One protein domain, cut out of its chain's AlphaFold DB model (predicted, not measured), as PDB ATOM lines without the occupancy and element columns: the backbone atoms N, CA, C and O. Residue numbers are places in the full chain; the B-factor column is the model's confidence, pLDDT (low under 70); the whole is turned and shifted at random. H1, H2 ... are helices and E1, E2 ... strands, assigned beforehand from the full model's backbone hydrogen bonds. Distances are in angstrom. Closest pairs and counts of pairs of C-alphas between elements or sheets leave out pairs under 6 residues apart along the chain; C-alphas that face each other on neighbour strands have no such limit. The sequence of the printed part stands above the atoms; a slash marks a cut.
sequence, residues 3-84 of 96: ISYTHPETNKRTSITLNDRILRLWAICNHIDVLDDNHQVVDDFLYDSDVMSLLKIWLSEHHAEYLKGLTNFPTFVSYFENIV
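AT A GLANCE: This is residues 3 to 84 of the 96 residues of an uncharacterized protein of Vibrio vulnificus (UniProt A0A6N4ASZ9). A hairpin of two strands, E1 and E2, packs mainly through E1 on the long helix H2, and H3 touches both H2 and H1. A long loop, residues 30 to 48, joins H1 to H2 and reaches out to Asn 38 at one end of the elongated outline. The printed part has 82 residues, with two named strands and three named helices in the order E1 E2 H1 H2 H3; the sheet is antiparallel and the class is mostly helix. The whole is compact, with a radius of gyration of the C-alphas of 13.6 A and spans of 44 by 24 by 18 A.

HOW THE PARTS SIT: E1, residues 3 to 6, and E2, residues 13 to 17, form an antiparallel hairpin at 150 degrees; N 3 and O 16 are 2.9 A apart and N 5 and O 14 3.1 A, both within hydrogen-bond range. E1 comes closest to H2, residues 49 to 67, at the C-alphas of Tyr 5 and Lys 56, 5.5 A apart. H3, residues 76 to 84, touches H2 at residues 59 to 66 alone, closest at the C-alphas of Tyr 66 and Phe 76, 6.4 A, with a steep tilt of 65 degrees, opposite ways. H3 also touches H1, residues 20 to 29, closest at the C-alphas of Trp 26 and Val 84, 5.8 A, with a steep tilt of 42 degrees, the same way. H1 and H2 are only just apart, 8.4 A at the closest. In H1, H2 and H3 every O i to N i+4 pair is within hydrogen-bond range.

IN THESE COORDINATES: E1 begins at C-alpha 3 (46.162, 161.812, 10.523) and spans 10.4 A; E2 spans 13.9 A. H1 spans 14.2 A and H2 26.8 A, from C-alpha 49 (40.429, 168.366, 1.215). H3 spans 12.5 A and ends at C-alpha 84 (57.570, 157.096, 0.701).

THE WHOLE: The C-alphas of Asn 38 and Gly 69 are the two farthest apart, 44.3 A. The printed part has no cut; the link from H1 to H2 is long, and no printed residue has a pLDDT under 70.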
ATOM      1  N   ILE A   3      47.114 162.037  11.620       94.88
ATOM      2  CA  ILE A   3      46.162 161.812  10.523       94.88
ATOM      3  C   ILE A   3      45.200 160.695  10.912       94.88
ATOM      4  O   ILE A   3      45.618 159.622  11.349       94.88
ATOM      5  N   SER A   4      43.900 160.950  10.757       96.56
ATOM      6  CA  SER A   4      42.851 159.945  10.936       96.56
ATOM      7  C   SER A   4      42.337 159.438   9.590       96.56
ATOM      8  O   SER A   4      42.024 160.244   8.715       96.56
ATOM      9  N   TYR A   5      42.174 158.123   9.464       96.44
ATOM     10  CA  TYR A   5      41.604 157.458   8.288       96.44
ATOM     11  C   TYR A   5      40.806 156.214   8.706       96.44
ATOM     12  O   TYR A   5      40.821 155.816   9.876       96.44
ATOM     13  N   THR A   6      40.068 155.628   7.769       97.19
ATOM     14  CA  THR A   6      39.299 154.398   7.997       97.19
ATOM     15  C   THR A   6      40.225 153.194   7.897       97.19
ATOM     16  O   THR A   6      40.899 153.013   6.891       97.19
ATOM     17  N   HIS A   7      40.281 152.373   8.942       96.31
ATOM     18  CA  HIS A   7      41.084 151.156   8.949       96.31
ATOM     19  C   HIS A   7      40.544 150.151   7.915       96.31
ATOM     20  O   HIS A   7      39.351 149.845   7.978       96.31
ATOM     21  N   PRO A   8      41.389 149.567   7.045       96.19
ATOM     22  CA  PRO A   8      40.926 148.771   5.903       96.19
ATOM     23  C   PRO A   8      40.173 147.491   6.297       96.19
ATOM     24  O   PRO A   8      39.176 147.157   5.672       96.19
ATOM     25  N   GLU A   9      40.600 146.783   7.349       95.25
ATOM     26  CA  GLU A   9      39.902 145.556   7.780       95.25
ATOM     27  C   GLU A   9      38.716 145.809   8.717       95.25
ATOM     28  O   GLU A   9      37.646 145.225   8.568       95.25
ATOM     29  N   THR A  10      38.897 146.666   9.724       95.56
ATOM     30  CA  THR A  10      37.892 146.845  10.781       95.56
ATOM     31  C   THR A  10      36.840 147.900  10.447       95.56
ATOM     32  O   THR A  10      35.856 148.010  11.177       95.56
ATOM     33  N   ASN A  11      37.054 148.709   9.401       94.56
ATOM     34  CA  ASN A  11      36.250 149.885   9.044       94.56
ATOM     35  C   ASN A  11      36.093 150.921  10.173       94.56
ATOM     36  O   ASN A  11      35.264 151.829  10.098       94.56
ATOM     37  N   LYS A  12      36.895 150.817  11.236       96.06
ATOM     38  CA  LYS A  12      36.903 151.774  12.343       96.06
ATOM     39  C   LYS A  12      37.835 152.930  12.021       96.06
ATOM     40  O   LYS A  12      38.850 152.763  11.348       96.06
ATOM     41  N   ARG A  13      37.536 154.109  12.564       96.62
ATOM     42  CA  ARG A  13      38.469 155.237  12.527       96.62
ATOM     43  C   ARG A  13      39.747 154.851  13.269       96.62
ATOM     44  O   ARG A  13      39.700 154.554  14.460       96.62
ATOM     45  N   THR A  14      40.880 154.928  12.585       96.75
ATOM     46  CA  THR A  14      42.208 154.807  13.186       96.75
ATOM     47  C   THR A  14      42.970 156.117  13.041       96.75
ATOM     48  O   THR A  14      42.555 157.018  12.308       96.75
ATOM     49  N   SER A  15      44.044 156.294  13.807       96.69
ATOM     50  CA  SER A  15      44.904 157.473  13.689       96.69
ATOM     51  C   SER A  15      46.361 157.101  13.845       96.69
ATOM     52  O   SER A  15      46.709 156.319  14.724       96.69
ATOM     53  N   ILE A  16      47.197 157.721  13.028       96.56
ATOM     54  CA  ILE A  16      48.649 157.590  13.085       96.56
ATOM     55  C   ILE A  16      49.281 158.972  13.202       96.56
ATOM     56  O   ILE A  16      48.641 159.981  12.898       96.56
ATOM     57  N   THR A  17      50.542 159.004  13.609       96.62
ATOM     58  CA  THR A  17      51.369 160.207  13.547       96.62
ATOM     59  C   THR A  17      52.467 159.965  12.528       96.62
ATOM     60  O   THR A  17      53.194 158.984  12.652       96.62
ATOM     61  N   LEU A  18      52.572 160.850  11.542       94.88
ATOM     62  CA  LEU A  18      53.646 160.850  10.551       94.88
ATOM     63  C   LEU A  18      54.548 162.061  10.755       94.88
ATOM     64  O   LEU A  18      54.083 163.114  11.204       94.88
ATOM     65  N   ASN A  19      55.827 161.917  10.422       92.75
ATOM     66  CA  ASN A  19      56.755 163.040  10.386       92.75
ATOM     67  C   ASN A  19      56.367 164.015   9.259       92.75
ATOM     68  O   ASN A  19      56.106 163.594   8.134       92.75
ATOM     69  N   ASP A  20      56.377 165.318   9.536       91.50
ATOM     70  CA  ASP A  20      55.995 166.341   8.553       91.50
ATOM     71  C   ASP A  20      56.921 166.318   7.322       91.50
ATOM     72  O   ASP A  20      56.478 166.522   6.195       91.50
ATOM     73  N   ARG A  21      58.197 165.951   7.502       92.62
ATOM     74  CA  ARG A  21      59.132 165.755   6.383       92.62
ATOM     75  C   ARG A  21      58.709 164.607   5.470       92.62
ATOM     76  O   ARG A  21      58.841 164.733   4.259       92.62
ATOM     77  N   ILE A  22      58.187 163.514   6.029       95.56
ATOM     78  CA  ILE A  22      57.672 162.397   5.227       95.56
ATOM     79  C   ILE A  22      56.433 162.836   4.451       95.56
ATOM     80  O   ILE A  22      56.304 162.498   3.281       95.56
ATOM     81  N   LEU A  23      55.556 163.635   5.064       94.94
ATOM     82  CA  LEU A  23      54.376 164.167   4.381       94.94
ATOM     83  C   LEU A  23      54.745 165.071   3.204       94.94
ATOM     84  O   LEU A  23      54.163 164.930   2.133       94.94
ATOM     85  N   ARG A  24      55.755 165.931   3.359       94.00
ATOM     86  CA  ARG A  24      56.272 166.752   2.252       94.00
ATOM     87  C   ARG A  24      56.885 165.906   1.141       94.00
ATOM     88  O   ARG A  24      56.625 166.160  -0.028       94.00
ATOM     89  N   LEU A  25      57.666 164.880   1.482       94.25
ATOM     90  CA  LEU A  25      58.221 163.958   0.483       94.25
ATOM     91  C   LEU A  25      57.119 163.204  -0.263       94.25
ATOM     92  O   LEU A  25      57.177 163.086  -1.483       94.25
ATOM     93  N   TRP A  26      56.091 162.748   0.453       95.44
ATOM     94  CA  TRP A  26      54.914 162.140  -0.154       95.44
ATOM     95  C   TRP A  26      54.210 163.112  -1.110       95.44
ATOM     96  O   TRP A  26      53.898 162.717  -2.233       95.44
ATOM     97  N   ALA A  27      54.019 164.372  -0.712       94.00
ATOM     98  CA  ALA A  27      53.419 165.403  -1.558       94.00
ATOM     99  C   ALA A  27      54.234 165.622  -2.844       94.00
ATOM    100  O   ALA A  27      53.689 165.516  -3.943       94.00
ATOM    101  N   ILE A  28      55.559 165.771  -2.733       90.88
ATOM    102  CA  ILE A  28      56.475 165.883  -3.884       90.88
ATOM    103  C   ILE A  28      56.365 164.651  -4.802       90.88
ATOM    104  O   ILE A  28      56.270 164.779  -6.026       90.88
ATOM    105  N   CYS A  29      56.333 163.442  -4.233       90.88
ATOM    106  CA  CYS A  29      56.156 162.197  -4.985       90.88
ATOM    107  C   CYS A  29      54.799 162.084  -5.689       90.88
ATOM    108  O   CYS A  29      54.668 161.262  -6.595       90.88
ATOM    109  N   ASN A  30      53.812 162.887  -5.302       90.94
ATOM    110  CA  ASN A  30      52.478 162.922  -5.897       90.94
ATOM    111  C   ASN A  30      52.218 164.210  -6.696       90.94
ATOM    112  O   ASN A  30      51.079 164.460  -7.071       90.94
ATOM    113  N   HIS A  31      53.265 164.988  -7.009       89.94
ATOM    114  CA  HIS A  31      53.163 166.257  -7.749       89.94
ATOM    115  C   HIS A  31      52.243 167.287  -7.081       89.94
ATOM    116  O   HIS A  31      51.557 168.049  -7.755       89.94
ATOM    117  N   ILE A  32      52.224 167.286  -5.753       93.06
ATOM    118  CA  ILE A  32      51.522 168.280  -4.953       93.06
ATOM    119  C   ILE A  32      52.530 169.370  -4.600       93.06
ATOM    120  O   ILE A  32      53.617 169.067  -4.095       93.06
ATOM    121  N   ASP A  33      52.173 170.622  -4.872       87.06
ATOM    122  CA  ASP A  33      53.040 171.759  -4.592       87.06
ATOM    123  C   ASP A  33      53.237 171.937  -3.083       87.06
ATOM    124  O   ASP A  33      52.295 171.985  -2.292       87.06
ATOM    125  N   VAL A  34      54.507 172.015  -2.692       88.06
ATOM    126  CA  VAL A  34      54.954 172.243  -1.307       88.06
ATOM    127  C   VAL A  34      55.689 173.574  -1.167       88.06
ATOM    128  O   VAL A  34      56.348 173.814  -0.155       88.06
ATOM    129  N   LEU A  35      55.639 174.406  -2.208       87.25
ATOM    130  CA  LEU A  35      56.260 175.720  -2.266       87.25
ATOM    131  C   LEU A  35      55.178 176.769  -2.528       87.25
ATOM    132  O   LEU A  35      54.275 176.520  -3.322       87.25
ATOM    133  N   ASP A  36      55.277 177.922  -1.873       85.62
ATOM    134  CA  ASP A  36      54.467 179.093  -2.218       85.62
ATOM    135  C   ASP A  36      55.043 179.848  -3.435       85.62
ATOM    136  O   ASP A  36      56.113 179.513  -3.956       85.62
ATOM    137  N   ASP A  37      54.368 180.921  -3.859       86.38
ATOM    138  CA  ASP A  37      54.811 181.789  -4.964       86.38
ATOM    139  C   ASP A  37      56.216 182.399  -4.737       86.38
ATOM    140  O   ASP A  37      56.912 182.773  -5.684       86.38
ATOM    141  N   ASN A  38      56.669 182.473  -3.480       89.50
ATOM    142  CA  ASN A  38      57.990 182.967  -3.084       89.50
ATOM    143  C   ASN A  38      59.031 181.843  -2.937       89.50
ATOM    144  O   ASN A  38      60.129 182.081  -2.420       89.50
ATOM    145  N   HIS A  39      58.710 180.629  -3.393       84.19
ATOM    146  CA  HIS A  39      59.540 179.428  -3.289       84.19
ATOM    147  C   HIS A  39      59.905 179.046  -1.840       84.19
ATOM    148  O   HIS A  39      60.953 178.444  -1.593       84.19
ATOM    149  N   GLN A  40      59.063 179.396  -0.866       87.50
ATOM    150  CA  GLN A  40      59.198 178.962   0.523       87.50
ATOM    151  C   GLN A  40      58.440 177.660   0.750       87.50
ATOM    152  O   GLN A  40      57.348 177.473   0.229       87.50
ATOM    153  N   VAL A  41      59.007 176.761   1.560       85.31
ATOM    154  CA  VAL A  41      58.345 175.496   1.904       85.31
ATOM    155  C   VAL A  41      57.120 175.766   2.771       85.31
ATOM    156  O   VAL A  41      57.260 176.276   3.884       85.31
ATOM    157  N   VAL A  42      55.949 175.361   2.288       86.88
ATOM    158  CA  VAL A  42      54.662 175.506   2.975       86.88
ATOM    159  C   VAL A  42      53.966 174.157   3.146       86.88
ATOM    160  O   VAL A  42      54.172 173.222   2.375       86.88
ATOM    161  N   ASP A  43      53.133 174.065   4.182       86.50
ATOM    162  CA  ASP A  43      52.336 172.873   4.503       86.50
ATOM    163  C   ASP A  43      50.846 173.066   4.161       86.50
ATOM    164  O   ASP A  43      49.990 172.321   4.638       86.50
ATOM    165  N   ASP A  44      50.524 174.065   3.332       87.44
ATOM    166  CA  ASP A  44      49.147 174.448   3.001       87.44
ATOM    167  C   ASP A  44      48.363 173.303   2.340       87.44
ATOM    168  O   ASP A  44      47.168 173.131   2.589       87.44
ATOM    169  N   PHE A  45      49.061 172.433   1.602       87.75
ATOM    170  CA  PHE A  45      48.501 171.223   1.000       87.75
ATOM    171  C   PHE A  45      47.865 170.260   2.019       87.75
ATOM    172  O   PHE A  45      47.003 169.463   1.660       87.75
ATOM    173  N   LEU A  46      48.251 170.318   3.299       89.75
ATOM    174  CA  LEU A  46      47.662 169.488   4.358       89.75
ATOM    175  C   LEU A  46      46.258 169.951   4.769       89.75
ATOM    176  O   LEU A  46      45.555 169.219   5.471       89.75
ATOM    177  N   TYR A  47      45.847 171.151   4.353       90.06
ATOM    178  CA  TYR A  47      44.505 171.685   4.581       90.06
ATOM    179  C   TYR A  47      43.585 171.512   3.369       90.06
ATOM    180  O   TYR A  47      42.369 171.654   3.514       90.06
ATOM    181  N   ASP A  48      44.135 171.163   2.204       93.12
ATOM    182  CA  ASP A  48      43.359 170.838   1.013       93.12
ATOM    183  C   ASP A  48      42.610 169.504   1.209       93.12
ATOM    184  O   ASP A  48      43.180 168.477   1.603       93.12
ATOM    185  N   SER A  49      41.295 169.522   0.975       94.31
ATOM    186  CA  SER A  49      40.429 168.366   1.215       94.31
ATOM    187  C   SER A  49      40.704 167.201   0.273       94.31
ATOM    188  O   SER A  49      40.567 166.044   0.688       94.31
ATOM    189  N   ASP A  50      41.085 167.485  -0.967       95.12
ATOM    190  CA  ASP A  50      41.313 166.486  -2.005       95.12
ATOM    191  C   ASP A  50      42.675 165.831  -1.794       95.12
ATOM    192  O   ASP A  50      42.771 164.601  -1.762       95.12
ATOM    193  N   VAL A  51      43.701 166.632  -1.494       94.50
ATOM    194  CA  VAL A  51      45.029 166.146  -1.093       94.50
ATOM    195  C   VAL A  51      44.929 165.273   0.156       94.50
ATOM    196  O   VAL A  51      45.461 164.158   0.195       94.50
ATOM    197  N   MET A  52      44.189 165.720   1.174       95.06
ATOM    198  CA  MET A  52      44.005 164.913   2.375       95.06
ATOM    199  C   MET A  52      43.178 163.651   2.136       95.06
ATOM    200  O   MET A  52      43.385 162.644   2.819       95.06
ATOM    201  N   SER A  53      42.239 163.672   1.194       95.81
ATOM    202  CA  SER A  53      41.494 162.473   0.808       95.81
ATOM    203  C   SER A  53      42.406 161.469   0.105       95.81
ATOM    204  O   SER A  53      42.413 160.297   0.487       95.81
ATOM    205  N   LEU A  54      43.254 161.933  -0.816       96.38
ATOM    206  CA  LEU A  54      44.263 161.114  -1.489       96.38
ATOM    207  C   LEU A  54      45.231 160.469  -0.489       96.38
ATOM    208  O   LEU A  54      45.457 159.259  -0.542       96.38
ATOM    209  N   LEU A  55      45.746 161.241   0.473       96.44
ATOM    210  CA  LEU A  55      46.632 160.713   1.512       96.44
ATOM    211  C   LEU A  55      45.956 159.607   2.330       96.44
ATOM    212  O   LEU A  55      46.568 158.581   2.623       96.44
ATOM    213  N   LYS A  56      44.683 159.784   2.701       96.50
ATOM    214  CA  LYS A  56      43.936 158.774   3.469       96.50
ATOM    215  C   LYS A  56      43.689 157.497   2.667       96.50
ATOM    216  O   LYS A  56      43.720 156.422   3.265       96.50
ATOM    217  N   ILE A  57      43.466 157.604   1.355       96.25
ATOM    218  CA  ILE A  57      43.356 156.447   0.455       96.25
ATOM    219  C   ILE A  57      44.679 155.681   0.450       96.25
ATOM    220  O   ILE A  57      44.692 154.505   0.808       96.25
ATOM    221  N   TRP A  58      45.794 156.371   0.193       96.50
ATOM    222  CA  TRP A  58      47.134 155.778   0.226       96.50
ATOM    223  C   TRP A  58      47.428 155.079   1.554       96.50
ATOM    224  O   TRP A  58      47.909 153.947   1.569       96.50
ATOM    225  N   LEU A  59      47.119 155.729   2.678       97.38
ATOM    226  CA  LEU A  59      47.293 155.137   4.003       97.38
ATOM    227  C   LEU A  59      46.464 153.866   4.174       97.38
ATOM    228  O   LEU A  59      46.972 152.882   4.702       97.38
ATOM    229  N   SER A  60      45.205 153.871   3.738       97.19
ATOM    230  CA  SER A  60      44.331 152.703   3.837       97.19
ATOM    231  C   SER A  60      44.832 151.538   2.981       97.19
ATOM    232  O   SER A  60      44.875 150.407   3.464       97.19
ATOM    233  N   GLU A  61      45.239 151.803   1.739       96.00
ATOM    234  CA  GLU A  61      45.752 150.793   0.806       96.00
ATOM    235  C   GLU A  61      47.034 150.144   1.335       96.00
ATOM    236  O   GLU A  61      47.100 148.923   1.483       96.00
ATOM    237  N   HIS A  62      48.015 150.950   1.745       96.44
ATOM    238  CA  HIS A  62      49.276 150.433   2.279       96.44
ATOM    239  C   HIS A  62      49.097 149.783   3.655       96.44
ATOM    240  O   HIS A  62      49.818 148.846   3.994       96.44
ATOM    241  N   HIS A  63      48.130 150.221   4.465       97.31
ATOM    242  CA  HIS A  63      47.826 149.522   5.712       97.31
ATOM    243  C   HIS A  63      47.237 148.136   5.429       97.31
ATOM    244  O   HIS A  63      47.593 147.176   6.107       97.31
ATOM    245  N   ALA A  64      46.407 147.994   4.390       96.25
ATOM    246  CA  ALA A  64      45.909 146.688   3.968       96.25
ATOM    247  C   ALA A  64      47.052 145.777   3.495       96.25
ATOM    248  O   ALA A  64      47.039 144.581   3.776       96.25
ATOM    249  N   GLU A  65      48.064 146.321   2.816       95.19
ATOM    250  CA  GLU A  65      49.269 145.568   2.446       95.19
ATOM    251  C   GLU A  65      50.111 145.162   3.656       95.19
ATOM    252  O   GLU A  65      50.525 144.006   3.752       95.19
ATOM    253  N   TYR A  66      50.309 146.074   4.609       96.62
ATOM    254  CA  TYR A  66      51.029 145.803   5.851       96.62
ATOM    255  C   TYR A  66      50.403 144.643   6.638       96.62
ATOM    256  O   TYR A  66      51.113 143.747   7.100       96.62
ATOM    257  N   LEU A  67      49.069 144.612   6.735       95.56
ATOM    258  CA  LEU A  67      48.322 143.583   7.467       95.56
ATOM    259  C   LEU A  67      48.417 142.187   6.834       95.56
ATOM    260  O   LEU A  67      48.273 141.194   7.543       95.56
ATOM    261  N   LYS A  68      48.765 142.080   5.542       94.50
ATOM    262  CA  LYS A  68      49.062 140.781   4.904       94.50
ATOM    263  C   LYS A  68      50.317 140.109   5.478       94.50
ATOM    264  O   LYS A  68      50.575 138.952   5.156       94.50
ATOM    265  N   GLY A  69      51.112 140.810   6.294       88.31
ATOM    266  CA  GLY A  69      52.251 140.234   7.014       88.31
ATOM    267  C   GLY A  69      53.462 139.918   6.134       88.31
ATOM    268  O   GLY A  69      54.321 139.138   6.527       88.31
ATOM    269  N   LEU A  70      53.547 140.520   4.945       86.81
ATOM    270  CA  LEU A  70      54.643 140.302   3.989       86.81
ATOM    271  C   LEU A  70      55.869 141.195   4.254       86.81
ATOM    272  O   LEU A  70      56.832 141.173   3.490       86.81
ATOM    273  N   THR A  71      55.832 142.012   5.307       88.38
ATOM    274  CA  THR A  71      56.852 143.021   5.619       88.38
ATOM    275  C   THR A  71      57.429 142.765   7.009       88.38
ATOM    276  O   THR A  71      56.705 142.347   7.910       88.38
ATOM    277  N   ASN A  72      58.710 143.078   7.209       91.50
ATOM    278  CA  ASN A  72      59.387 142.918   8.504       91.50
ATOM    279  C   ASN A  72      59.337 144.187   9.375       91.50
ATOM    280  O   ASN A  72      60.072 144.296  10.357       91.50
ATOM    281  N   PHE A  73      58.523 145.181   9.009       96.44
ATOM    282  CA  PHE A  73      58.467 146.438   9.747       96.44
ATOM    283  C   PHE A  73      57.682 146.275  11.059       96.44
ATOM    284  O   PHE A  73      56.558 145.767  11.052       96.44
ATOM    285  N   PRO A  74      58.217 146.766  12.191       93.69
ATOM    286  CA  PRO A  74      57.588 146.589  13.502       93.69
ATOM    287  C   PRO A  74      56.293 147.392  13.672       93.69
ATOM    288  O   PRO A  74      55.507 147.101  14.569       93.69
ATOM    289  N   THR A  75      56.070 148.418  12.845       95.94
ATOM    290  CA  THR A  75      54.858 149.238  12.874       95.94
ATOM    291  C   THR A  75      54.424 149.600  11.461       95.94
ATOM    292  O   THR A  75      55.261 149.737  10.568       95.94
ATOM    293  N   PHE A  76      53.128 149.848  11.274       96.50
ATOM    294  CA  PHE A  76      52.621 150.386  10.012       96.50
ATOM    295  C   PHE A  76      53.245 151.750   9.667       96.50
ATOM    296  O   PHE A  76      53.532 152.016   8.506       96.50
ATOM    297  N   VAL A  77      53.499 152.604  10.666       97.12
ATOM    298  CA  VAL A  77      54.120 153.922  10.449       97.12
ATOM    299  C   VAL A  77      55.501 153.770   9.817       97.12
ATOM    300  O   VAL A  77      55.736 154.328   8.753       97.12
ATOM    301  N   SER A  78      56.383 152.958  10.411       96.44
ATOM    302  CA  SER A  78      57.731 152.751   9.866       96.44
ATOM    303  C   SER A  78      57.715 152.099   8.480       96.44
ATOM    304  O   SER A  78      58.543 152.438   7.637       96.44
ATOM    305  N   TYR A  79      56.755 151.208   8.220       97.00
ATOM    306  CA  TYR A  79      56.525 150.660   6.884       97.00
ATOM    307  C   TYR A  79      56.138 151.749   5.874       97.00
ATOM    308  O   TYR A  79      56.763 151.862   4.820       97.00
ATOM    309  N   PHE A  80      55.142 152.576   6.198       96.88
ATOM    310  CA  PHE A  80      54.652 153.620   5.302       96.88
ATOM    311  C   PHE A  80      55.717 154.686   5.017       96.88
ATOM    312  O   PHE A  80      55.914 155.069   3.865       96.88
ATOM    313  N   GLU A  81      56.454 155.129   6.038       96.06
ATOM    314  CA  GLU A  81      57.562 156.077   5.861       96.06
ATOM    315  C   GLU A  81      58.626 155.514   4.905       96.06
ATOM    316  O   GLU A  81      59.091 156.225   4.014       96.06
ATOM    317  N   ASN A  82      58.951 154.222   5.014       95.62
ATOM    318  CA  ASN A  82      59.876 153.566   4.095       95.62
ATOM    319  C   ASN A  82      59.346 153.513   2.652       95.62
ATOM    320  O   ASN A  82      60.108 153.736   1.716       95.62
ATOM    321  N   ILE A  83      58.049 153.256   2.454       95.25
ATOM    322  CA  ILE A  83      57.434 153.274   1.117       95.25
ATOM    323  C   ILE A  83      57.579 154.648   0.458       95.25
ATOM    324  O   ILE A  83      57.914 154.723  -0.727       95.25
ATOM    325  N   VAL A  84      57.372 155.731   1.211       96.12
ATOM    326  CA  VAL A  84      57.570 157.096   0.701       96.12
ATOM    327  C   VAL A  84      59.030 157.317   0.300       96.12
ATOM    328  O   VAL A  84      59.291 157.814  -0.791       96.12
TER     329      VAL A  84